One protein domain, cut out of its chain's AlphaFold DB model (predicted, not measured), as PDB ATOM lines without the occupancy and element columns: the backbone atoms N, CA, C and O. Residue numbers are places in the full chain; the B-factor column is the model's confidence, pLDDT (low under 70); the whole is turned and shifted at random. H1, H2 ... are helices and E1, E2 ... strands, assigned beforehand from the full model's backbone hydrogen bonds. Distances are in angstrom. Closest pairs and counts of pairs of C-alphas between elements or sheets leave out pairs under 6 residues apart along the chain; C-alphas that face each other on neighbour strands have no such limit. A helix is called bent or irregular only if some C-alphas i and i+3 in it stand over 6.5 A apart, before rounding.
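Overview. This is residues 3 to 165 of the 169 residues of an uncharacterized protein of Branchiostoma floridae (UniProt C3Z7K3). Two small sheets stand edge to edge, E1 of the one beside E4 of the other, as a wall of five strands; the long helix H2 covers one side of it where they meet, and H1 packs on H2. On the other side, more loosely set, are H5 and H6, of which H6 grazes the sheet at E3, while H4 continues from the end of E5. The printed part has 163 residues, with five named strands and seven named helices in the order E1 E2 E3 H1 E4 H2 H3 E5 H4 H5 H6 H7, and its class is mixed, helices and strands. One sheet has the order E1, E2, E3 and is antiparallel; the other has E4 beside E5 and is parallel. The whole is compact, with a radius of gyration of the C-alphas of 16.9 A, and has a rounded outline of 47 by 41 by 28 A.

Arrangement. E1, residues 3 to 5, E2, residues 9 to 15, and E3, residues 20 to 28, form a meander, each strand the antiparallel neighbour of the one before. E1 and E2 are a hairpin, with N 4 and O 11 within hydrogen-bond range at 2.8 A. E2 and E3 are a hairpin too, with N 14 and O 23 at 2.7 A. H1, residues 39 to 52, only grazes this sheet, with its residues 45 to 50. E4, residues 59 to 63, comes closest to E1 at the C-alphas of Ile 3 and Leu 61, 5.3 A apart. H2, residues 70 to 90, is irregular, C-alphas 71 and 74 being 7.5 A apart, and has a kink of 27 degrees near residue 77. With its residues 81 to 90 alone it touches H1, the same way at a steep tilt of 45 degrees; their closest C-alphas, of Leu 43 and Leu 85, are 6.8 A apart. H2 only grazes the sheet E1 E2 E3, with its residues 78 to 86. H3, residues 94 to 97, is apart from H2. E5, residues 102 to 106, is the parallel neighbour of E4, with N 61 and O 103 within hydrogen-bond range at 2.8 A. E4, H2, H3 and E5 make a strand-helix-strand unit, two parallel neighbour strands with helices between, and its crossover is right-handed. The closest C-alphas of H2 and E5, of Tyr 87 and Val 102, are 5.9 A apart. H4, residues 107 to 113, is apart from H5, residues 126 to 138. H6, residues 148 to 156, is close to H5 but not clearly touching, with the closest C-alphas, of Val 133 and Ala 151, 6.1 A apart. H5 and H6 run opposite ways at a shallow tilt of 34 degrees, only just short of steep. H6 only grazes the sheet E1 E2 E3, with its residues 150 to 154, and residues 145 to 146 pair in parallel with residues 20 to 21 of E3. H7, residues 160 to 163, is close to H6 but not clearly touching, with the C-alphas of Phe 154 and Gly 160 closest at 7.0 A. Every O i to N i+4 pair is within hydrogen-bond range in H4 and H6; the counts are 9 of 10 in H1, 15 of 17 in H2 and 8 of 9 in H5, and H3 and H7 are too short for such a pair.

Along the chain. E1 begins at C-alpha 3, (1.512, 49.725, -42.624). From first to last C-alpha E2 measures 19.7 A, E3 25.0 A, H1 20.5 A and H2 30.2 A. H2 begins at C-alpha 70, (-18.125, 57.754, -58.676). H5 measures 18.5 A, and H7 ends at C-alpha 163, (-10.804, 41.568, -38.953).

Size, cuts and confidence. The two C-alphas farthest apart, of Pro 70 and Leu 140, are 50.6 A apart. The printed part has no cut. The link from H4 to H5, residues 114 to 125, is long. The mean pLDDT of the printed part is 88.9, and residues 157 to 165 are under 70.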
ATOM      1  N   ILE A   3       2.748  49.137 -43.154       96.31
ATOM      2  CA  ILE A   3       1.512  49.725 -42.624       96.31
ATOM      3  C   ILE A   3       0.418  49.623 -43.685       96.31
ATOM      4  O   ILE A   3       0.626  49.899 -44.868       96.31
ATOM      5  N   LYS A   4      -0.783  49.247 -43.256       93.94
ATOM      6  CA  LYS A   4      -1.960  49.145 -44.108       93.94
ATOM      7  C   LYS A   4      -3.157  49.824 -43.459       93.94
ATOM      8  O   LYS A   4      -3.563  49.471 -42.351       93.94
ATOM      9  N   ALA A   5      -3.763  50.733 -44.216       93.62
ATOM     10  CA  ALA A   5      -5.076  51.273 -43.910       93.62
ATOM     11  C   ALA A   5      -6.183  50.303 -44.323       93.62
ATOM     12  O   ALA A   5      -6.175  49.756 -45.428       93.62
ATOM     13  N   GLY A   6      -7.137  50.106 -43.421       92.19
ATOM     14  CA  GLY A   6      -8.426  49.483 -43.675       92.19
ATOM     15  C   GLY A   6      -9.562  50.464 -43.393       92.19
ATOM     16  O   GLY A   6      -9.345  51.576 -42.924       92.19
ATOM     17  N   LEU A   7     -10.799  50.030 -43.627       93.12
ATOM     18  CA  LEU A   7     -11.988  50.892 -43.538       93.12
ATOM     19  C   LEU A   7     -12.264  51.452 -42.131       93.12
ATOM     20  O   LEU A   7     -12.943  52.466 -41.997       93.12
ATOM     21  N   LYS A   8     -11.789  50.758 -41.091       94.44
ATOM     22  CA  LYS A   8     -12.008  51.078 -39.669       94.44
ATOM     23  C   LYS A   8     -10.757  50.884 -38.815       94.44
ATOM     24  O   LYS A   8     -10.838  50.919 -37.597       94.44
ATOM     25  N   HIS A   9      -9.612  50.608 -39.430       94.25
ATOM     26  CA  HIS A   9      -8.407  50.238 -38.699       94.25
ATOM     27  C   HIS A   9      -7.136  50.654 -39.432       94.25
ATOM     28  O   HIS A   9      -7.117  50.756 -40.660       94.25
ATOM     29  N   LEU A  10      -6.062  50.817 -38.670       95.69
ATOM     30  CA  LEU A  10      -4.691  50.751 -39.157       95.69
ATOM     31  C   LEU A  10      -4.079  49.442 -38.669       95.69
ATOM     32  O   LEU A  10      -4.276  49.048 -37.526       95.69
ATOM     33  N   SER A  11      -3.351  48.761 -39.541       94.19
ATOM     34  CA  SER A  11      -2.607  47.546 -39.203       94.19
ATOM     35  C   SER A  11      -1.156  47.704 -39.614       94.19
ATOM     36  O   SER A  11      -0.873  48.401 -40.593       94.19
ATOM     37  N   TRP A  12      -0.243  47.075 -38.884       95.56
ATOM     38  CA  TRP A  12       1.179  47.161 -39.182       95.56
ATOM     39  C   TRP A  12       1.938  45.893 -38.812       95.56
ATOM     40  O   TRP A  12       1.465  45.073 -38.036       95.56
ATOM     41  N   ALA A  13       3.127  45.751 -39.389       95.31
ATOM     42  CA  ALA A  13       4.091  44.716 -39.051       95.31
ATOM     43  C   ALA A  13       5.513  45.290 -39.120       95.31
ATOM     44  O   ALA A  13       5.944  45.820 -40.155       95.31
ATOM     45  N   HIS A  14       6.257  45.182 -38.024       96.44
ATOM     46  CA  HIS A  14       7.648  45.589 -37.924       96.44
ATOM     47  C   HIS A  14       8.568  44.395 -38.159       96.44
ATOM     48  O   HIS A  14       8.838  43.612 -37.255       96.44
ATOM     49  N   LEU A  15       9.050  44.273 -39.391       95.62
ATOM     50  CA  LEU A  15      10.011  43.250 -39.779       95.62
ATOM     51  C   LEU A  15      11.422  43.843 -39.857       95.62
ATOM     52  O   LEU A  15      11.607  44.895 -40.477       95.62
ATOM     53  N   CYS A  16      12.391  43.144 -39.274       94.44
ATOM     54  CA  CYS A  16      13.814  43.442 -39.402       94.44
ATOM     55  C   CYS A  16      14.441  42.745 -40.615       94.44
ATOM     56  O   CYS A  16      13.878  41.821 -41.205       94.44
ATOM     57  N   ARG A  17      15.631  43.208 -41.015       92.56
ATOM     58  CA  ARG A  17      16.353  42.681 -42.190       92.56
ATOM     59  C   ARG A  17      16.733  41.202 -42.045       92.56
ATOM     60  O   ARG A  17      16.867  40.516 -43.052       92.56
ATOM     61  N   ASP A  18      16.906  40.731 -40.819       92.88
ATOM     62  CA  ASP A  18      17.185  39.335 -40.474       92.88
ATOM     63  C   ASP A  18      15.945  38.421 -40.560       92.88
ATOM     64  O   ASP A  18      16.063  37.216 -40.367       92.88
ATOM     65  N   GLY A  19      14.769  38.978 -40.867       91.94
ATOM     66  CA  GLY A  19      13.504  38.248 -40.915       91.94
ATOM     67  C   GLY A  19      12.771  38.185 -39.574       91.94
ATOM     68  O   GLY A  19      11.711  37.567 -39.508       91.94
ATOM     69  N   THR A  20      13.272  38.829 -38.518       94.50
ATOM     70  CA  THR A  20      12.606  38.855 -37.210       94.50
ATOM     71  C   THR A  20      11.399  39.792 -37.222       94.50
ATOM     72  O   THR A  20      11.508  40.970 -37.579       94.50
ATOM     73  N   LEU A  21      10.235  39.282 -36.815       95.06
ATOM     74  CA  LEU A  21       9.020  40.063 -36.603       95.06
ATOM     75  C   LEU A  21       9.016  40.621 -35.175       95.06
ATOM     76  O   LEU A  21       8.776  39.895 -34.213       95.06
ATOM     77  N   HIS A  22       9.301  41.914 -35.048       93.50
ATOM     78  CA  HIS A  22       9.388  42.602 -33.759       93.50
ATOM     79  C   HIS A  22       8.038  43.043 -33.213       93.50
ATOM     80  O   HIS A  22       7.835  43.031 -32.004       93.50
ATOM     81  N   ASP A  23       7.143  43.472 -34.094       91.50
ATOM     82  CA  ASP A  23       5.837  43.995 -33.718       91.50
ATOM     83  C   ASP A  23       4.825  43.690 -34.820       91.50
ATOM     84  O   ASP A  23       5.166  43.690 -36.005       91.50
ATOM     85  N   TRP A  24       3.587  43.410 -34.440       91.31
ATOM     86  CA  TRP A  24       2.503  43.130 -35.369       91.31
ATOM     87  C   TRP A  24       1.170  43.341 -34.674       91.31
ATOM     88  O   TRP A  24       0.783  42.553 -33.812       91.31
ATOM     89  N   ASP A  25       0.436  44.368 -35.096       90.19
ATOM     90  CA  ASP A  25      -0.892  44.590 -34.550       90.19
ATOM     91  C   ASP A  25      -1.843  45.334 -35.495       90.19
ATOM     92  O   ASP A  25      -1.533  45.676 -36.644       90.19
ATOM     93  N   ILE A  26      -3.062  45.520 -35.001       91.75
ATOM     94  CA  ILE A  26      -4.158  46.223 -35.641       91.75
ATOM     95  C   ILE A  26      -4.891  47.075 -34.609       91.75
ATOM     96  O   ILE A  26      -5.388  46.577 -33.601       91.75
ATOM     97  N   GLN A  27      -5.051  48.355 -34.913       94.12
ATOM     98  CA  GLN A  27      -5.765  49.296 -34.067       94.12
ATOM     99  C   GLN A  27      -6.993  49.842 -34.787       94.12
ATOM    100  O   GLN A  27      -6.930  50.241 -35.951       94.12
ATOM    101  N   GLU A  28      -8.126  49.850 -34.088       94.56
ATOM    102  CA  GLU A  28      -9.350  50.478 -34.576       94.56
ATOM    103  C   GLU A  28      -9.214  52.002 -34.580       94.56
ATOM    104  O   GLU A  28      -8.625  52.595 -33.677       94.56
ATOM    105  N   VAL A  29      -9.778  52.633 -35.608       96.06
ATOM    106  CA  VAL A  29      -9.771  54.082 -35.785       96.06
ATOM    107  C   VAL A  29     -11.216  54.555 -35.951       96.06
ATOM    108  O   VAL A  29     -11.741  54.527 -37.066       96.06
ATOM    109  N   PRO A  30     -11.892  54.973 -34.863       93.44
ATOM    110  CA  PRO A  30     -13.335  55.230 -34.878       93.44
ATOM    111  C   PRO A  30     -13.795  56.273 -35.909       93.44
ATOM    112  O   PRO A  30     -14.875  56.137 -36.487       93.44
ATOM    113  N   CYS A  31     -12.971  57.291 -36.185       93.69
ATOM    114  CA  CYS A  31     -13.287  58.343 -37.157       93.69
ATOM    115  C   CYS A  31     -13.190  57.876 -38.623       93.69
ATOM    116  O   CYS A  31     -13.716  58.533 -39.526       93.69
ATOM    117  N   PHE A  32     -12.564  56.726 -38.902       94.62
ATOM    118  CA  PHE A  32     -12.480  56.210 -40.266       94.62
ATOM    119  C   PHE A  32     -13.867  55.836 -40.780       94.62
ATOM    120  O   PHE A  32     -14.608  55.112 -40.123       94.62
ATOM    121  N   LEU A  33     -14.231  56.350 -41.961       89.31
ATOM    122  CA  LEU A  33     -15.534  56.133 -42.607       89.31
ATOM    123  C   LEU A  33     -16.733  56.202 -41.636       89.31
ATOM    124  O   LEU A  33     -17.640  55.369 -41.684       89.31
ATOM    125  N   SER A  34     -16.743  57.172 -40.721       88.56
ATOM    126  CA  SER A  34     -17.821  57.411 -39.743       88.56
ATOM    127  C   SER A  34     -19.061  58.102 -40.345       88.56
ATOM    128  O   SER A  34     -19.935  58.562 -39.619       88.56
ATOM    129  N   GLY A  35     -19.156  58.185 -41.678       81.62
ATOM    130  CA  GLY A  35     -20.240  58.850 -42.413       81.62
ATOM    131  C   GLY A  35     -19.947  60.310 -42.777       81.62
ATOM    132  O   GLY A  35     -20.420  60.782 -43.809       81.62
ATOM    133  N   ARG A  36     -19.096  61.004 -42.010       87.31
ATOM    134  CA  ARG A  36     -18.591  62.343 -42.346       87.31
ATOM    135  C   ARG A  36     -17.068  62.335 -42.375       87.31
ATOM    136  O   ARG A  36     -16.429  61.875 -41.440       87.31
ATOM    137  N   PHE A  37     -16.483  62.863 -43.447       91.25
ATOM    138  CA  PHE A  37     -15.037  63.056 -43.516       91.25
ATOM    139  C   PHE A  37     -14.650  64.355 -42.801       91.25
ATOM    140  O   PHE A  37     -15.085  65.435 -43.208       91.25
ATOM    141  N   GLN A  38     -13.832  64.251 -41.752       95.06
ATOM    142  CA  GLN A  38     -13.261  65.393 -41.043       95.06
ATOM    143  C   GLN A  38     -11.738  65.250 -40.992       95.06
ATOM    144  O   GLN A  38     -11.207  64.328 -40.379       95.06
ATOM    145  N   ALA A  39     -11.026  66.160 -41.662       95.94
ATOM    146  CA  ALA A  39      -9.576  66.049 -41.824       95.94
ATOM    147  C   ALA A  39      -8.811  66.133 -40.489       95.94
ATOM    148  O   ALA A  39      -7.823  65.424 -40.320       95.94
ATOM    149  N   HIS A  40      -9.275  66.961 -39.544       96.81
ATOM    150  CA  HIS A  40      -8.635  67.092 -38.232       96.81
ATOM    151  C   HIS A  40      -8.774  65.806 -37.401       96.81
ATOM    152  O   HIS A  40      -7.778  65.339 -36.866       96.81
ATOM    153  N   GLU A  41      -9.950  65.163 -37.399       97.06
ATOM    154  CA  GLU A  41     -10.161  63.884 -36.700       97.06
ATOM    155  C   GLU A  41      -9.241  62.782 -37.249       97.06
ATOM    156  O   GLU A  41      -8.730  61.951 -36.500       97.06
ATOM    157  N   TYR A  42      -9.008  62.768 -38.567       97.75
ATOM    158  CA  TYR A  42      -8.063  61.838 -39.188       97.75
ATOM    159  C   TYR A  42      -6.624  62.153 -38.777       97.75
ATOM    160  O   TYR A  42      -5.876  61.237 -38.446       97.75
ATOM    161  N   LEU A  43      -6.230  63.431 -38.797       98.25
ATOM    162  CA  LEU A  43      -4.895  63.859 -38.387       98.25
ATOM    163  C   LEU A  43      -4.612  63.471 -36.932       98.25
ATOM    164  O   LEU A  43      -3.570  62.879 -36.666       98.25
ATOM    165  N   GLU A  44      -5.530  63.770 -36.015       97.94
ATOM    166  CA  GLU A  44      -5.403  63.459 -34.588       97.94
ATOM    167  C   GLU A  44      -5.265  61.952 -34.365       97.94
ATOM    168  O   GLU A  44      -4.290  61.499 -33.761       97.94
ATOM    169  N   ALA A  45      -6.185  61.163 -34.927       97.19
ATOM    170  CA  ALA A  45      -6.192  59.719 -34.731       97.19
ATOM    171  C   ALA A  45      -4.959  59.033 -35.345       97.19
ATOM    172  O   ALA A  45      -4.340  58.177 -34.712       97.19
ATOM    173  N   VAL A  46      -4.561  59.422 -36.561       97.88
ATOM    174  CA  VAL A  46      -3.371  58.861 -37.219       97.88
ATOM    175  C   VAL A  46      -2.093  59.283 -36.489       97.88
ATOM    176  O   VAL A  46      -1.203  58.455 -36.310       97.88
ATOM    177  N   SER A  47      -2.002  60.530 -36.017       97.75
ATOM    178  CA  SER A  47      -0.844  61.005 -35.242       97.75
ATOM    179  C   SER A  47      -0.696  60.249 -33.927       97.75
ATOM    180  O   SER A  47       0.417  59.855 -33.574       97.75
ATOM    181  N   GLN A  48      -1.808  59.991 -33.229       97.31
ATOM    182  CA  GLN A  48      -1.802  59.208 -31.997       97.31
ATOM    183  C   GLN A  48      -1.256  57.797 -32.240       97.31
ATOM    184  O   GLN A  48      -0.390  57.350 -31.496       97.31
ATOM    185  N   ILE A  49      -1.688  57.123 -33.308       96.62
ATOM    186  CA  ILE A  49      -1.190  55.782 -33.656       96.62
ATOM    187  C   ILE A  49       0.286  55.830 -34.047       96.62
ATOM    188  O   ILE A  49       1.086  55.059 -33.541       96.62
ATOM    189  N   ILE A  50       0.695  56.772 -34.896       96.69
ATOM    190  CA  ILE A  50       2.105  56.907 -35.293       96.69
ATOM    191  C   ILE A  50       3.014  57.162 -34.082       96.69
ATOM    192  O   ILE A  50       4.166  56.732 -34.093       96.69
ATOM    193  N   SER A  51       2.522  57.840 -33.042       95.62
ATOM    194  CA  SER A  51       3.300  58.088 -31.822       95.62
ATOM    195  C   SER A  51       3.616  56.823 -31.017       95.62
ATOM    196  O   SER A  51       4.587  56.829 -30.263       95.62
ATOM    197  N   THR A  52       2.843  55.744 -31.189       94.31
ATOM    198  CA  THR A  52       3.069  54.456 -30.514       94.31
ATOM    199  C   THR A  52       3.890  53.480 -31.351       94.31
ATOM    200  O   THR A  52       4.411  52.509 -30.806       94.31
ATOM    201  N   LEU A  53       4.033  53.725 -32.660       94.31
ATOM    202  CA  LEU A  53       4.808  52.853 -33.537       94.31
ATOM    203  C   LEU A  53       6.307  52.951 -33.223       94.31
ATOM    204  O   LEU A  53       6.840  54.060 -33.097       94.31
ATOM    205  N   PRO A  54       7.031  51.817 -33.183       92.88
ATOM    206  CA  PRO A  54       8.480  51.858 -33.088       92.88
ATOM    207  C   PRO A  54       9.081  52.532 -34.338       92.88
ATOM    208  O   PRO A  54       8.521  52.430 -35.441       92.88
ATOM    209  N   PRO A  55      10.226  53.225 -34.196       92.75
ATOM    210  CA  PRO A  55      10.923  53.807 -35.334       92.75
ATOM    211  C   PRO A  55      11.367  52.708 -36.304       92.75
ATOM    212  O   PRO A  55      11.729  51.607 -35.891       92.75
ATOM    213  N   ALA A  56      11.349  53.018 -37.598       95.62
ATOM    214  CA  ALA A  56      11.818  52.125 -38.645       95.62
ATOM    215  C   ALA A  56      12.588  52.906 -39.713       95.62
ATOM    216  O   ALA A  56      12.263  54.057 -40.002       95.62
ATOM    217  N   ASP A  57      13.561  52.248 -40.343       94.69
ATOM    218  CA  ASP A  57      14.348  52.843 -41.430       94.69
ATOM    219  C   ASP A  57      13.503  53.094 -42.688       94.69
ATOM    220  O   ASP A  57      13.767  54.014 -43.461       94.69
ATOM    221  N   LEU A  58      12.472  52.266 -42.891       96.00
ATOM    222  CA  LEU A  58      11.566  52.326 -44.033       96.00
ATOM    223  C   LEU A  58      10.137  51.950 -43.621       96.00
ATOM    224  O   LEU A  58       9.908  50.968 -42.901       96.00
ATOM    225  N   TYR A  59       9.172  52.692 -44.152       97.44
ATOM    226  CA  TYR A  59       7.737  52.495 -44.011       97.44
ATOM    227  C   TYR A  59       7.133  52.114 -45.368       97.44
ATOM    228  O   TYR A  59       7.171  52.883 -46.325       97.44
ATOM    229  N   LEU A  60       6.566  50.914 -45.456       96.69
ATOM    230  CA  LEU A  60       5.911  50.394 -46.655       96.69
ATOM    231  C   LEU A  60       4.402  50.586 -46.521       96.69
ATOM    232  O   LEU A  60       3.809  50.060 -45.581       96.69
ATOM    233  N   LEU A  61       3.777  51.296 -47.457       96.06
ATOM    234  CA  LEU A  61       2.324  51.453 -47.528       96.06
ATOM    235  C   LEU A  61       1.760  50.636 -48.688       96.06
ATOM    236  O   LEU A  61       2.270  50.688 -49.803       96.06
ATOM    237  N   GLU A  62       0.674  49.900 -48.472       88.44
ATOM    238  CA  GLU A  62      -0.007  49.222 -49.579       88.44
ATOM    239  C   GLU A  62      -0.941  50.190 -50.321       88.44
ATOM    240  O   GLU A  62      -1.960  50.632 -49.782       88.44
ATOM    241  N   GLN A  63      -0.640  50.463 -51.591       87.44
ATOM    242  CA  GLN A  63      -1.467  51.309 -52.445       87.44
ATOM    243  C   GLN A  63      -2.726  50.550 -52.873       87.44
ATOM    244  O   GLN A  63      -2.690  49.675 -53.745       87.44
ATOM    245  N   GLN A  64      -3.858  50.907 -52.267       82.56
ATOM    246  CA  GLN A  64      -5.141  50.286 -52.581       82.56
ATOM    247  C   GLN A  64      -5.547  50.578 -54.031       82.56
ATOM    248  O   GLN A  64      -5.473  51.712 -54.512       82.56
ATOM    249  N   THR A  65      -6.004  49.541 -54.734       82.19
ATOM    250  CA  THR A  65      -6.572  49.678 -56.079       82.19
ATOM    251  C   THR A  65      -8.082  49.804 -55.954       82.19
ATOM    252  O   THR A  65      -8.776  48.821 -55.712       82.19
ATOM    253  N   ILE A  66      -8.593  51.024 -56.100       84.56
ATOM    254  CA  ILE A  66     -10.028  51.307 -56.024       84.56
ATOM    255  C   ILE A  66     -10.532  51.567 -57.437       84.56
ATOM    256  O   ILE A  66      -9.941  52.362 -58.172       84.56
ATOM    257  N   LYS A  67     -11.628  50.900 -57.816       84.25
ATOM    258  CA  LYS A  67     -12.244  51.046 -59.141       84.25
ATOM    259  C   LYS A  67     -12.544  52.512 -59.439       84.25
ATOM    260  O   LYS A  67     -12.908  53.285 -58.548       84.25
ATOM    261  N   ASN A  68     -12.412  52.897 -60.708       84.56
ATOM    262  CA  ASN A  68     -12.690  54.263 -61.125       84.56
ATOM    263  C   ASN A  68     -14.196  54.533 -61.292       84.56
ATOM    264  O   ASN A  68     -14.663  54.817 -62.385       84.56
ATOM    265  N   ASP A  69     -14.938  54.420 -60.192       90.38
ATOM    266  CA  ASP A  69     -16.391  54.588 -60.127       90.38
ATOM    267  C   ASP A  69     -16.730  55.769 -59.190       90.38
ATOM    268  O   ASP A  69     -16.101  55.877 -58.126       90.38
ATOM    269  N   PRO A  70     -17.656  56.681 -59.556       91.38
ATOM    270  CA  PRO A  70     -18.125  57.754 -58.676       91.38
ATOM    271  C   PRO A  70     -18.675  57.266 -57.328       91.38
ATOM    272  O   PRO A  70     -18.437  57.911 -56.309       91.38
ATOM    273  N   SER A  71     -19.338  56.105 -57.287       92.75
ATOM    274  CA  SER A  71     -19.840  55.501 -56.041       92.75
ATOM    275  C   SER A  71     -18.719  55.153 -55.055       92.75
ATOM    276  O   SER A  71     -18.933  55.119 -53.846       92.75
ATOM    277  N   MET A  72     -17.491  54.976 -55.557       92.94
ATOM    278  CA  MET A  72     -16.301  54.684 -54.756       92.94
ATOM    279  C   MET A  72     -15.583  55.946 -54.261       92.94
ATOM    280  O   MET A  72     -14.543  55.836 -53.608       92.94
ATOM    281  N   ALA A  73     -16.091  57.149 -54.555       91.31
ATOM    282  CA  ALA A  73     -15.460  58.404 -54.147       91.31
ATOM    283  C   ALA A  73     -15.199  58.505 -52.628       91.31
ATOM    284  O   ALA A  73     -14.083  58.889 -52.273       91.31
ATOM    285  N   PRO A  74     -16.117  58.099 -51.721       92.12
ATOM    286  CA  PRO A  74     -15.845  58.131 -50.282       92.12
ATOM    287  C   PRO A  74     -14.680  57.222 -49.870       92.12
ATOM    288  O   PRO A  74     -13.842  57.619 -49.061       92.12
ATOM    289  N   LEU A  75     -14.579  56.027 -50.468       93.31
ATOM    290  CA  LEU A  75     -13.469  55.103 -50.219       93.31
ATOM    291  C   LEU A  75     -12.155  55.678 -50.758       93.31
ATOM    292  O   LEU A  75     -11.142  55.643 -50.064       93.31
ATOM    293  N   LYS A  76     -12.163  56.241 -51.975       93.25
ATOM    294  CA  LYS A  76     -10.980  56.898 -52.554       93.25
ATOM    295  C   LYS A  76     -10.495  58.043 -51.675       93.25
ATOM    296  O   LYS A  76      -9.300  58.106 -51.401       93.25
ATOM    297  N   LEU A  77     -11.402  58.912 -51.227       93.75
ATOM    298  CA  LEU A  77     -11.070  60.014 -50.329       93.75
ATOM    299  C   LEU A  77     -10.441  59.478 -49.042       93.75
ATOM    300  O   LEU A  77      -9.335  59.875 -48.706       93.75
ATOM    301  N   HIS A  78     -11.090  58.510 -48.392       94.81
ATOM    302  CA  HIS A  78     -10.581  57.881 -47.176       94.81
ATOM    303  C   HIS A  78      -9.150  57.339 -47.341       94.81
ATOM    304  O   HIS A  78      -8.246  57.772 -46.628       94.81
ATOM    305  N   PHE A  79      -8.921  56.436 -48.301       94.38
ATOM    306  CA  PHE A  79      -7.611  55.801 -48.462       94.38
ATOM    307  C   PHE A  79      -6.524  56.799 -48.875       94.38
ATOM    308  O   PHE A  79      -5.406  56.707 -48.375       94.38
ATOM    309  N   ARG A  80      -6.840  57.782 -49.734       93.88
ATOM    310  CA  ARG A  80      -5.871  58.816 -50.128       93.88
ATOM    311  C   ARG A  80      -5.548  59.774 -48.991       93.88
ATOM    312  O   ARG A  80      -4.388  60.130 -48.834       93.88
ATOM    313  N   SER A  81      -6.528  60.159 -48.179       95.62
ATOM    314  CA  SER A  81      -6.284  61.014 -47.017       95.62
ATOM    315  C   SER A  81      -5.409  60.322 -45.978       95.62
ATOM    316  O   SER A  81      -4.461  60.935 -45.495       95.62
ATOM    317  N   VAL A  82      -5.669  59.046 -45.672       96.50
ATOM    318  CA  VAL A  82      -4.822  58.281 -44.744       96.50
ATOM    319  C   VAL A  82      -3.415  58.092 -45.315       96.50
ATOM    320  O   VAL A  82      -2.445  58.304 -44.595       96.50
ATOM    321  N   GLU A  83      -3.278  57.766 -46.606       95.94
ATOM    322  CA  GLU A  83      -1.971  57.645 -47.268       95.94
ATOM    323  C   GLU A  83      -1.175  58.954 -47.176       95.94
ATOM    324  O   GLU A  83      -0.037  58.939 -46.716       95.94
ATOM    325  N   VAL A  84      -1.775  60.097 -47.523       96.25
ATOM    326  CA  VAL A  84      -1.106  61.407 -47.449       96.25
ATOM    327  C   VAL A  84      -0.687  61.750 -46.019       96.25
ATOM    328  O   VAL A  84       0.431  62.223 -45.814       96.25
ATOM    329  N   LEU A  85      -1.537  61.484 -45.022       97.56
ATOM    330  CA  LEU A  85      -1.186  61.687 -43.613       97.56
ATOM    331  C   LEU A  85       0.001  60.813 -43.196       97.56
ATOM    332  O   LEU A  85       0.948  61.328 -42.609       97.56
ATOM    333  N   LEU A  86       0.002  59.525 -43.550       97.38
ATOM    334  CA  LEU A  86       1.117  58.618 -43.264       97.38
ATOM    335  C   LEU A  86       2.411  59.090 -43.939       97.38
ATOM    336  O   LEU A  86       3.448  59.160 -43.283       97.38
ATOM    337  N   TYR A  87       2.355  59.480 -45.216       96.81
ATOM    338  CA  TYR A  87       3.504  60.053 -45.923       96.81
ATOM    339  C   TYR A  87       4.043  61.298 -45.225       96.81
ATOM    340  O   TYR A  87       5.255  61.451 -45.106       96.81
ATOM    341  N   SER A  88       3.161  62.176 -44.758       95.75
ATOM    342  CA  SER A  88       3.559  63.457 -44.173       95.75
ATOM    343  C   SER A  88       4.141  63.282 -42.769       95.75
ATOM    344  O   SER A  88       5.152  63.888 -42.437       95.75
ATOM    345  N   LEU A  89       3.529  62.425 -41.948       96.69
ATOM    346  CA  LEU A  89       3.873  62.258 -40.533       96.69
ATOM    347  C   LEU A  89       5.058  61.308 -40.291       96.69
ATOM    348  O   LEU A  89       5.723  61.409 -39.256       96.69
ATOM    349  N   LEU A  90       5.325  60.375 -41.212       96.81
ATOM    350  CA  LEU A  90       6.430  59.412 -41.093       96.81
ATOM    351  C   LEU A  90       7.718  59.887 -41.783       96.81
ATOM    352  O   LEU A  90       8.806  59.498 -41.366       96.81
ATOM    353  N   ASN A  91       7.635  60.770 -42.783       95.81
ATOM    354  CA  ASN A  91       8.809  61.404 -43.401       95.81
ATOM    355  C   ASN A  91       9.281  62.639 -42.605       95.81
ATOM    356  O   ASN A  91       9.407  63.730 -43.158       95.81
ATOM    357  N   ARG A  92       9.532  62.473 -41.301       90.56
ATOM    358  CA  ARG A  92       9.820  63.585 -40.370       90.56
ATOM    359  C   ARG A  92      11.029  64.432 -40.773       90.56
ATOM    360  O   ARG A  92      10.983  65.646 -40.636       90.56
ATOM    361  N   ASP A  93      12.061  63.793 -41.319       92.00
ATOM    362  CA  ASP A  93      13.350  64.436 -41.615       92.00
ATOM    363  C   ASP A  93      13.480  64.860 -43.090       92.00
ATOM    364  O   ASP A  93      14.550  65.272 -43.535       92.00
ATOM    365  N   PHE A  94      12.410  64.744 -43.888       93.94
ATOM    366  CA  PHE A  94      12.482  64.951 -45.339       93.94
ATOM    367  C   PHE A  94      12.898  66.373 -45.738       93.94
ATOM    368  O   PHE A  94      13.540  66.546 -46.777       93.94
ATOM    369  N   SER A  95      12.553  67.389 -44.938       93.38
ATOM    370  CA  SER A  95      12.982  68.773 -45.187       93.38
ATOM    371  C   SER A  95      14.502  68.904 -45.239       93.38
ATOM    372  O   SER A  95      15.014  69.696 -46.034       93.38
ATOM    373  N   ASP A  96      15.192  68.089 -44.444       95.00
ATOM    374  CA  ASP A  96      16.621  68.205 -44.186       95.00
ATOM    375  C   ASP A  96      17.401  67.196 -45.031       95.00
ATOM    376  O   ASP A  96      18.403  67.545 -45.654       95.00
ATOM    377  N   THR A  97      16.921  65.951 -45.111       94.44
ATOM    378  CA  THR A  97      17.630  64.858 -45.793       94.44
ATOM    379  C   THR A  97      17.256  64.714 -47.264       94.44
ATOM    380  O   THR A  97      18.032  64.163 -48.036       94.44
ATOM    381  N   ARG A  98      16.063  65.180 -47.668       92.50
ATOM    382  CA  ARG A  98      15.438  64.861 -48.970       92.50
ATOM    383  C   ARG A  98      15.270  63.359 -49.231       92.50
ATOM    384  O   ARG A  98      14.987  62.960 -50.359       92.50
ATOM    385  N   GLU A  99      15.391  62.530 -48.198       93.69
ATOM    386  CA  GLU A  99      15.234  61.084 -48.295       93.69
ATOM    387  C   GLU A  99      13.798  60.677 -47.965       93.69
ATOM    388  O   GLU A  99      13.249  61.023 -46.917       93.69
ATOM    389  N   HIS A 100      13.184  59.908 -48.862       94.62
ATOM    390  CA  HIS A 100      11.874  59.318 -48.625       94.62
ATOM    391  C   HIS A 100      12.020  58.025 -47.815       94.62
ATOM    392  O   HIS A 100      12.552  57.033 -48.309       94.62
ATOM    393  N   LYS A 101      11.489  58.021 -46.591       95.88
ATOM    394  CA  LYS A 101      11.367  56.832 -45.733       95.88
ATOM    395  C   LYS A 101      10.039  56.108 -45.926       95.88
ATOM    396  O   LYS A 101       9.901  54.972 -45.491       95.88
ATOM    397  N   VAL A 102       9.053  56.740 -46.560       97.25
ATOM    398  CA  VAL A 102       7.756  56.122 -46.872       97.25
ATOM    399  C   VAL A 102       7.688  55.797 -48.356       97.25
ATOM    400  O   VAL A 102       7.925  56.675 -49.185       97.25
ATOM    401  N   VAL A 103       7.333  54.559 -48.691       95.50
ATOM    402  CA  VAL A 103       7.155  54.110 -50.076       95.50
ATOM    403  C   VAL A 103       5.863  53.317 -50.233       95.50
ATOM    404  O   VAL A 103       5.458  52.570 -49.342       95.50
ATOM    405  N   SER A 104       5.226  53.455 -51.394       93.81
ATOM    406  CA  SER A 104       3.995  52.737 -51.723       93.81
ATOM    407  C   SER A 104       4.298  51.484 -52.544       93.81
ATOM    408  O   SER A 104       5.006  51.529 -53.549       93.81
ATOM    409  N   MET A 105       3.721  50.358 -52.140       93.50
ATOM    410  CA  MET A 105       3.774  49.090 -52.856       93.50
ATOM    411  C   MET A 105       2.442  48.793 -53.538       93.50
ATOM    412  O   MET A 105       1.366  48.985 -52.972       93.50
ATOM    413  N   SER A 106       2.513  48.274 -54.763       90.38
ATOM    414  CA  SER A 106       1.325  47.902 -55.530       90.38
ATOM    415  C   SER A 106       0.609  46.704 -54.906       90.38
ATOM    416  O   SER A 106       1.169  45.608 -54.834       90.38
ATOM    417  N   TYR A 107      -0.668  46.888 -54.559       86.81
ATOM    418  CA  TYR A 107      -1.569  45.822 -54.106       86.81
ATOM    419  C   TYR A 107      -1.546  44.585 -55.025       86.81
ATOM    420  O   TYR A 107      -1.477  43.446 -54.558       86.81
ATOM    421  N   ALA A 108      -1.559  44.801 -56.346       88.38
ATOM    422  CA  ALA A 108      -1.549  43.716 -57.323       88.38
ATOM    423  C   ALA A 108      -0.186  43.011 -57.388       88.38
ATOM    424  O   ALA A 108      -0.140  41.786 -57.485       88.38
ATOM    425  N   ALA A 109       0.921  43.758 -57.313       90.75
ATOM    426  CA  ALA A 109       2.260  43.169 -57.323       90.75
ATOM    427  C   ALA A 109       2.491  42.282 -56.090       90.75
ATOM    428  O   ALA A 109       2.944  41.150 -56.238       90.75
ATOM    429  N   VAL A 110       2.089  42.752 -54.903       90.38
ATOM    430  CA  VAL A 110       2.141  41.968 -53.657       90.38
ATOM    431  C   VAL A 110       1.303  40.704 -53.777       90.38
ATOM    432  O   VAL A 110       1.780  39.610 -53.488       90.38
ATOM    433  N   GLY A 111       0.063  40.830 -54.257       89.75
ATOM    434  CA  GLY A 111      -0.810  39.675 -54.418       89.75
ATOM    435  C   GLY A 111      -0.250  38.630 -55.390       89.75
ATOM    436  O   GLY A 111      -0.340  37.438 -55.112       89.75
ATOM    437  N   ARG A 112       0.358  39.057 -56.505       91.75
ATOM    438  CA  ARG A 112       0.995  38.151 -57.476       91.75
ATOM    439  C   ARG A 112       2.227  37.466 -56.901       91.75
ATOM    440  O   ARG A 112       2.366  36.264 -57.088       91.75
ATOM    441  N   TYR A 113       3.079  38.203 -56.185       91.25
ATOM    442  CA  TYR A 113       4.264  37.646 -55.527       91.25
ATOM    443  C   TYR A 113       3.897  36.491 -54.587       91.25
ATOM    444  O   TYR A 113       4.551  35.453 -54.574       91.25
ATOM    445  N   PHE A 114       2.795  36.653 -53.858       88.38
ATOM    446  CA  PHE A 114       2.273  35.656 -52.932       88.38
ATOM    447  C   PHE A 114       1.289  34.655 -53.570       88.38
ATOM    448  O   PHE A 114       0.716  33.832 -52.867       88.38
ATOM    449  N   GLY A 115       1.050  34.702 -54.885       89.94
ATOM    450  CA  GLY A 115       0.121  33.778 -55.553       89.94
ATOM    451  C   GLY A 115      -1.346  33.901 -55.109       89.94
ATOM    452  O   GLY A 115      -2.139  32.998 -55.353       89.94
ATOM    453  N   VAL A 116      -1.727  35.015 -54.475       89.69
ATOM    454  CA  VAL A 116      -3.091  35.285 -53.978       89.69
ATOM    455  C   VAL A 116      -3.850  36.277 -54.859       89.69
ATOM    456  O   VAL A 116      -4.896  36.776 -54.471       89.69
ATOM    457  N   TYR A 117      -3.338  36.619 -56.040       89.94
ATOM    458  CA  TYR A 117      -4.017  37.511 -56.983       89.94
ATOM    459  C   TYR A 117      -4.593  36.714 -58.153       89.94
ATOM    460  O   TYR A 117      -3.842  36.186 -58.971       89.94
ATOM    461  N   VAL A 118      -5.922  36.641 -58.242       85.75
ATOM    462  CA  VAL A 118      -6.654  35.814 -59.209       85.75
ATOM    463  C   VAL A 118      -7.734  36.659 -59.881       85.75
ATOM    464  O   VAL A 118      -8.497  37.348 -59.215       85.75
ATOM    465  N   SER A 119      -7.796  36.632 -61.214       85.88
ATOM    466  CA  SER A 119      -8.863  37.276 -62.004       85.88
ATOM    467  C   SER A 119      -9.122  38.759 -61.684       85.88
ATOM    468  O   SER A 119     -10.254  39.232 -61.738       85.88
ATOM    469  N   GLY A 120      -8.069  39.516 -61.360       82.00
ATOM    470  CA  GLY A 120      -8.163  40.957 -61.100       82.00
ATOM    471  C   GLY A 120      -8.464  41.341 -59.646       82.00
ATOM    472  O   GLY A 120      -8.514  42.534 -59.343       82.00
ATOM    473  N   SER A 121      -8.606  40.375 -58.737       82.94
ATOM    474  CA  SER A 121      -8.793  40.607 -57.301       82.94
ATOM    475  C   SER A 121      -7.830  39.766 -56.461       82.94
ATOM    476  O   SER A 121      -7.215  38.814 -56.945       82.94
ATOM    477  N   ARG A 122      -7.643  40.140 -55.190       84.88
ATOM    478  CA  ARG A 122      -6.845  39.350 -54.247       84.88
ATOM    479  C   ARG A 122      -7.749  38.440 -53.429       84.88
ATOM    480  O   ARG A 122      -8.737  38.900 -52.867       84.88
ATOM    481  N   THR A 123      -7.378  37.174 -53.326       87.81
ATOM    482  CA  THR A 123      -7.956  36.229 -52.377       87.81
ATOM    483  C   THR A 123      -7.381  36.463 -50.975       87.81
ATOM    484  O   THR A 123      -6.461  37.261 -50.764       87.81
ATOM    485  N   SER A 124      -7.960  35.802 -49.971       83.88
ATOM    486  CA  SER A 124      -7.471  35.909 -48.596       83.88
ATOM    487  C   SER A 124      -6.062  35.324 -48.464       83.88
ATOM    488  O   SER A 124      -5.818  34.188 -48.859       83.88
ATOM    489  N   GLY A 125      -5.148  36.072 -47.837       84.62
ATOM    490  CA  GLY A 125      -3.806  35.592 -47.482       84.62
ATOM    491  C   GLY A 125      -3.768  34.758 -46.198       84.62
ATOM    492  O   GLY A 125      -2.694  34.470 -45.687       84.62
ATOM    493  N   ARG A 126      -4.922  34.395 -45.625       82.94
ATOM    494  CA  ARG A 126      -4.996  33.785 -44.292       82.94
ATOM    495  C   ARG A 126      -4.261  32.451 -44.185       82.94
ATOM    496  O   ARG A 126      -3.560  32.244 -43.200       82.94
ATOM    497  N   SER A 127      -4.441  31.554 -45.156       85.56
ATOM    498  CA  SER A 127      -3.739  30.264 -45.161       85.56
ATOM    499  C   SER A 127      -2.228  30.477 -45.188       85.56
ATOM    500  O   SER A 127      -1.522  29.911 -44.370       85.56
ATOM    501  N   MET A 128      -1.759  31.403 -46.023       88.38
ATOM    502  CA  MET A 128      -0.349  31.771 -46.094       88.38
ATOM    503  C   MET A 128       0.194  32.298 -44.766       88.38
ATOM    504  O   MET A 128       1.282  31.905 -44.362       88.38
ATOM    505  N   ILE A 129      -0.535  33.177 -44.074       88.62
ATOM    506  CA  ILE A 129      -0.100  33.658 -42.758       88.62
ATOM    507  C   ILE A 129      -0.046  32.505 -41.747       88.62
ATOM    508  O   ILE A 129       0.901  32.422 -40.970       88.62
ATOM    509  N   HIS A 130      -1.020  31.593 -41.773       87.81
ATOM    510  CA  HIS A 130      -0.998  30.400 -40.927       87.81
ATOM    511  C   HIS A 130       0.222  29.514 -41.226       87.81
ATOM    512  O   HIS A 130       0.873  29.039 -40.298       87.81
ATOM    513  N   ASP A 131       0.568  29.340 -42.500       88.94
ATOM    514  CA  ASP A 131       1.750  28.585 -42.918       88.94
ATOM    515  C   ASP A 131       3.047  29.275 -42.479       88.94
ATOM    516  O   ASP A 131       3.951  28.598 -42.003       88.94
ATOM    517  N   ILE A 132       3.125  30.611 -42.545       89.94
ATOM    518  CA  ILE A 132       4.271  31.387 -42.039       89.94
ATOM    519  C   ILE A 132       4.431  31.208 -40.524       89.94
ATOM    520  O   ILE A 132       5.537  30.958 -40.055       89.94
ATOM    521  N   VAL A 133       3.342  31.302 -39.755       90.31
ATOM    522  CA  VAL A 133       3.367  31.123 -38.289       90.31
ATOM    523  C   VAL A 133       3.721  29.686 -37.900       90.31
ATOM    524  O   VAL A 133       4.331  29.445 -36.858       90.31
ATOM    525  N   LYS A 134       3.341  28.708 -38.724       88.56
ATOM    526  CA  LYS A 134       3.729  27.313 -38.525       88.56
ATOM    527  C   LYS A 134       5.213  27.099 -38.848       88.56
ATOM    528  O   LYS A 134       5.942  26.568 -38.012       88.56
ATOM    529  N   ASP A 135       5.667  27.570 -40.010       90.69
ATOM    530  CA  ASP A 135       7.066  27.503 -40.456       90.69
ATOM    531  C   ASP A 135       8.011  28.174 -39.453       90.69
ATOM    532  O   ASP A 135       9.042  27.602 -39.111       90.69
ATOM    533  N   SER A 136       7.619  29.320 -38.884       91.00
ATOM    534  CA  SER A 136       8.422  30.046 -37.892       91.00
ATOM    535  C   SER A 136       8.729  29.252 -36.621       91.00
ATOM    536  O   SER A 136       9.648  29.615 -35.892       91.00
ATOM    537  N   ARG A 137       7.957  28.197 -36.326       86.31
ATOM    538  CA  ARG A 137       8.124  27.339 -35.140       86.31
ATOM    539  C   ARG A 137       8.804  26.013 -35.454       86.31
ATOM    540  O   ARG A 137       9.438  25.436 -34.575       86.31
ATOM    541  N   GLU A 138       8.603  25.505 -36.664       88.50
ATOM    542  CA  GLU A 138       9.029  24.162 -37.065       88.50
ATOM    543  C   GLU A 138      10.348  24.173 -37.853       88.50
ATOM    544  O   GLU A 138      11.087  23.188 -37.827       88.50
ATOM    545  N   SER A 139      10.658  25.270 -38.547       89.19
ATOM    546  CA  SER A 139      11.845  25.390 -39.391       89.19
ATOM    547  C   SER A 139      13.063  25.876 -38.610       89.19
ATOM    548  O   SER A 139      12.978  26.774 -37.777       89.19
ATOM    549  N   LEU A 140      14.232  25.320 -38.938       84.94
ATOM    550  CA  LEU A 140      15.525  25.787 -38.422       84.94
ATOM    551  C   LEU A 140      15.918  27.165 -38.981       84.94
ATOM    552  O   LEU A 140      16.682  27.875 -38.340       84.94
ATOM    553  N   ASN A 141      15.416  27.529 -40.168       88.31
ATOM    554  CA  ASN A 141      15.695  28.798 -40.848       88.31
ATOM    555  C   ASN A 141      14.402  29.342 -41.482       88.31
ATOM    556  O   ASN A 141      14.240  29.269 -42.708       88.31
ATOM    557  N   PRO A 142      13.444  29.827 -40.675       91.56
ATOM    558  CA  PRO A 142      12.184  30.326 -41.200       91.56
ATOM    559  C   PRO A 142      12.388  31.628 -41.974       91.56
ATOM    560  O   PRO A 142      13.268  32.430 -41.663       91.56
ATOM    561  N   ARG A 143      11.534  31.875 -42.973       88.62
ATOM    562  CA  ARG A 143      11.576  33.145 -43.730       88.62
ATOM    563  C   ARG A 143      11.215  34.355 -42.873       88.62
ATOM    564  O   ARG A 143      11.651  35.463 -43.167       88.62
ATOM    565  N   VAL A 144      10.368  34.134 -41.871       94.00
ATOM    566  CA  VAL A 144       9.966  35.128 -40.879       94.00
ATOM    567  C   VAL A 144      10.061  34.466 -39.512       94.00
ATOM    568  O   VAL A 144       9.358  33.492 -39.250       94.00
ATOM    569  N   ALA A 145      10.929  34.978 -38.647       94.38
ATOM    570  CA  ALA A 145      11.041  34.522 -37.271       94.38
ATOM    571  C   ALA A 145      10.009  35.261 -36.409       94.38
ATOM    572  O   ALA A 145       9.996  36.491 -36.359       94.38
ATOM    573  N   ILE A 146       9.132  34.513 -35.741       93.38
ATOM    574  CA  ILE A 146       8.044  35.048 -34.912       93.38
ATOM    575  C   ILE A 146       8.224  34.502 -33.499       93.38
ATOM    576  O   ILE A 146       8.429  33.299 -33.324       93.38
ATOM    577  N   SER A 147       8.143  35.372 -32.489       91.31
ATOM    578  CA  SER A 147       8.242  34.934 -31.096       91.31
ATOM    579  C   SER A 147       7.101  33.974 -30.741       91.31
ATOM    580  O   SER A 147       5.983  34.076 -31.254       91.31
ATOM    581  N   GLN A 148       7.366  33.037 -29.828       86.69
ATOM    582  CA  GLN A 148       6.365  32.053 -29.410       86.69
ATOM    583  C   GLN A 148       5.120  32.721 -28.800       86.69
ATOM    584  O   GLN A 148       4.009  32.227 -28.986       86.69
ATOM    585  N   GLU A 149       5.298  33.847 -28.109       88.12
ATOM    586  CA  GLU A 149       4.214  34.662 -27.558       88.12
ATOM    587  C   GLU A 149       3.330  35.238 -28.670       88.12
ATOM    588  O   GLU A 149       2.130  34.972 -28.686       88.12
ATOM    589  N   MET A 150       3.920  35.924 -29.653       87.25
ATOM    590  CA  MET A 150       3.182  36.547 -30.759       87.25
ATOM    591  C   MET A 150       2.489  35.507 -31.647       87.25
ATOM    592  O   MET A 150       1.341  35.687 -32.052       87.25
ATOM    593  N   ALA A 151       3.152  34.378 -31.905       85.44
ATOM    594  CA  ALA A 151       2.553  33.255 -32.619       85.44
ATOM    595  C   ALA A 151       1.348  32.676 -31.857       85.44
ATOM    596  O   ALA A 151       0.323  32.360 -32.461       85.44
ATOM    597  N   SER A 152       1.455  32.549 -30.531       83.75
ATOM    598  CA  SER A 152       0.361  32.046 -29.692       83.75
ATOM    599  C   SER A 152      -0.798  33.036 -29.629       83.75
ATOM    600  O   SER A 152      -1.945  32.612 -29.759       83.75
ATOM    601  N   ASP A 153      -0.521  34.337 -29.514       82.31
ATOM    602  CA  ASP A 153      -1.545  35.381 -29.572       82.31
ATOM    603  C   ASP A 153      -2.299  35.324 -30.909       82.31
ATOM    604  O   ASP A 153      -3.522  35.163 -30.916       82.31
ATOM    605  N   PHE A 154      -1.581  35.295 -32.039       76.44
ATOM    606  CA  PHE A 154      -2.179  35.167 -33.372       76.44
ATOM    607  C   PHE A 154      -3.108  33.948 -33.496       76.44
ATOM    608  O   PHE A 154      -4.219  34.067 -34.016       76.44
ATOM    609  N   LEU A 155      -2.676  32.783 -33.005       75.06
ATOM    610  CA  LEU A 155      -3.474  31.553 -33.046       75.06
ATOM    611  C   LEU A 155      -4.655  31.577 -32.059       75.06
ATOM    612  O   LEU A 155      -5.675  30.935 -32.316       75.06
ATOM    613  N   SER A 156      -4.534  32.306 -30.944       70.31
ATOM    614  CA  SER A 156      -5.566  32.412 -29.901       70.31
ATOM    615  C   SER A 156      -6.679  33.407 -30.237       70.31
ATOM    616  O   SER A 156      -7.811  33.238 -29.770       70.31
ATOM    617  N   ARG A 157      -6.397  34.412 -31.082       67.75
ATOM    618  CA  ARG A 157      -7.385  35.369 -31.593       67.75
ATOM    619  C   ARG A 157      -8.444  34.615 -32.419       67.75
ATOM    620  O   ARG A 157      -8.348  34.530 -33.644       67.75
ATOM    621  N   LYS A 158      -9.520  34.134 -31.771       48.75
ATOM    622  CA  LYS A 158     -10.747  33.628 -32.434       48.75
ATOM    623  C   LYS A 158     -11.302  34.636 -33.463       48.75
ATOM    624  O   LYS A 158     -11.911  34.226 -34.448       48.75
ATOM    625  N   ASP A 159     -10.989  35.925 -33.291       43.34
ATOM    626  CA  ASP A 159     -11.373  37.054 -34.151       43.34
ATOM    627  C   ASP A 159     -10.335  37.476 -35.209       43.34
ATOM    628  O   ASP A 159     -10.626  38.339 -36.045       43.34
ATOM    629  N   GLY A 160      -9.162  36.830 -35.282       38.97
ATOM    630  CA  GLY A 160      -8.257  36.956 -36.441       38.97
ATOM    631  C   GLY A 160      -8.922  36.494 -37.750       38.97
ATOM    632  O   GLY A 160      -8.485  36.820 -38.854       38.97
ATOM    633  N   ILE A 161     -10.042  35.781 -37.602       42.72
ATOM    634  CA  ILE A 161     -10.965  35.364 -38.647       42.72
ATOM    635  C   ILE A 161     -11.808  36.530 -39.160       42.72
ATOM    636  O   ILE A 161     -12.050  36.559 -40.352       42.72
ATOM    637  N   LEU A 162     -12.216  37.503 -38.336       36.56
ATOM    638  CA  LEU A 162     -13.203  38.532 -38.703       36.56
ATOM    639  C   LEU A 162     -12.605  39.892 -39.090       36.56
ATOM    640  O   LEU A 162     -13.184  40.581 -39.927       36.56
ATOM    641  N   LYS A 163     -11.420  40.269 -38.592       37.72
ATOM    642  CA  LYS A 163     -10.804  41.568 -38.953       37.72
ATOM    643  C   LYS A 163      -9.997  41.558 -40.258       37.72
ATOM    644  O   LYS A 163      -9.845  42.607 -40.880       37.72
ATOM    645  N   MET A 164      -9.569  40.387 -40.742       35.75
ATOM    646  CA  MET A 164      -9.057  40.233 -42.117       35.75
ATOM    647  C   MET A 164     -10.183  40.109 -43.165       35.75
ATOM    648  O   MET A 164      -9.919  40.268 -44.356       35.75
ATOM    649  N   LEU A 165     -11.429  39.845 -42.737       39.31
ATOM    650  CA  LEU A 165     -12.592  39.642 -43.616       39.31
ATOM    651  C   LEU A 165     -13.186  40.938 -44.187       39.31
ATOM    652  O   LEU A 165     -14.002  40.868 -45.100       39.31
TER     653      LEU A 165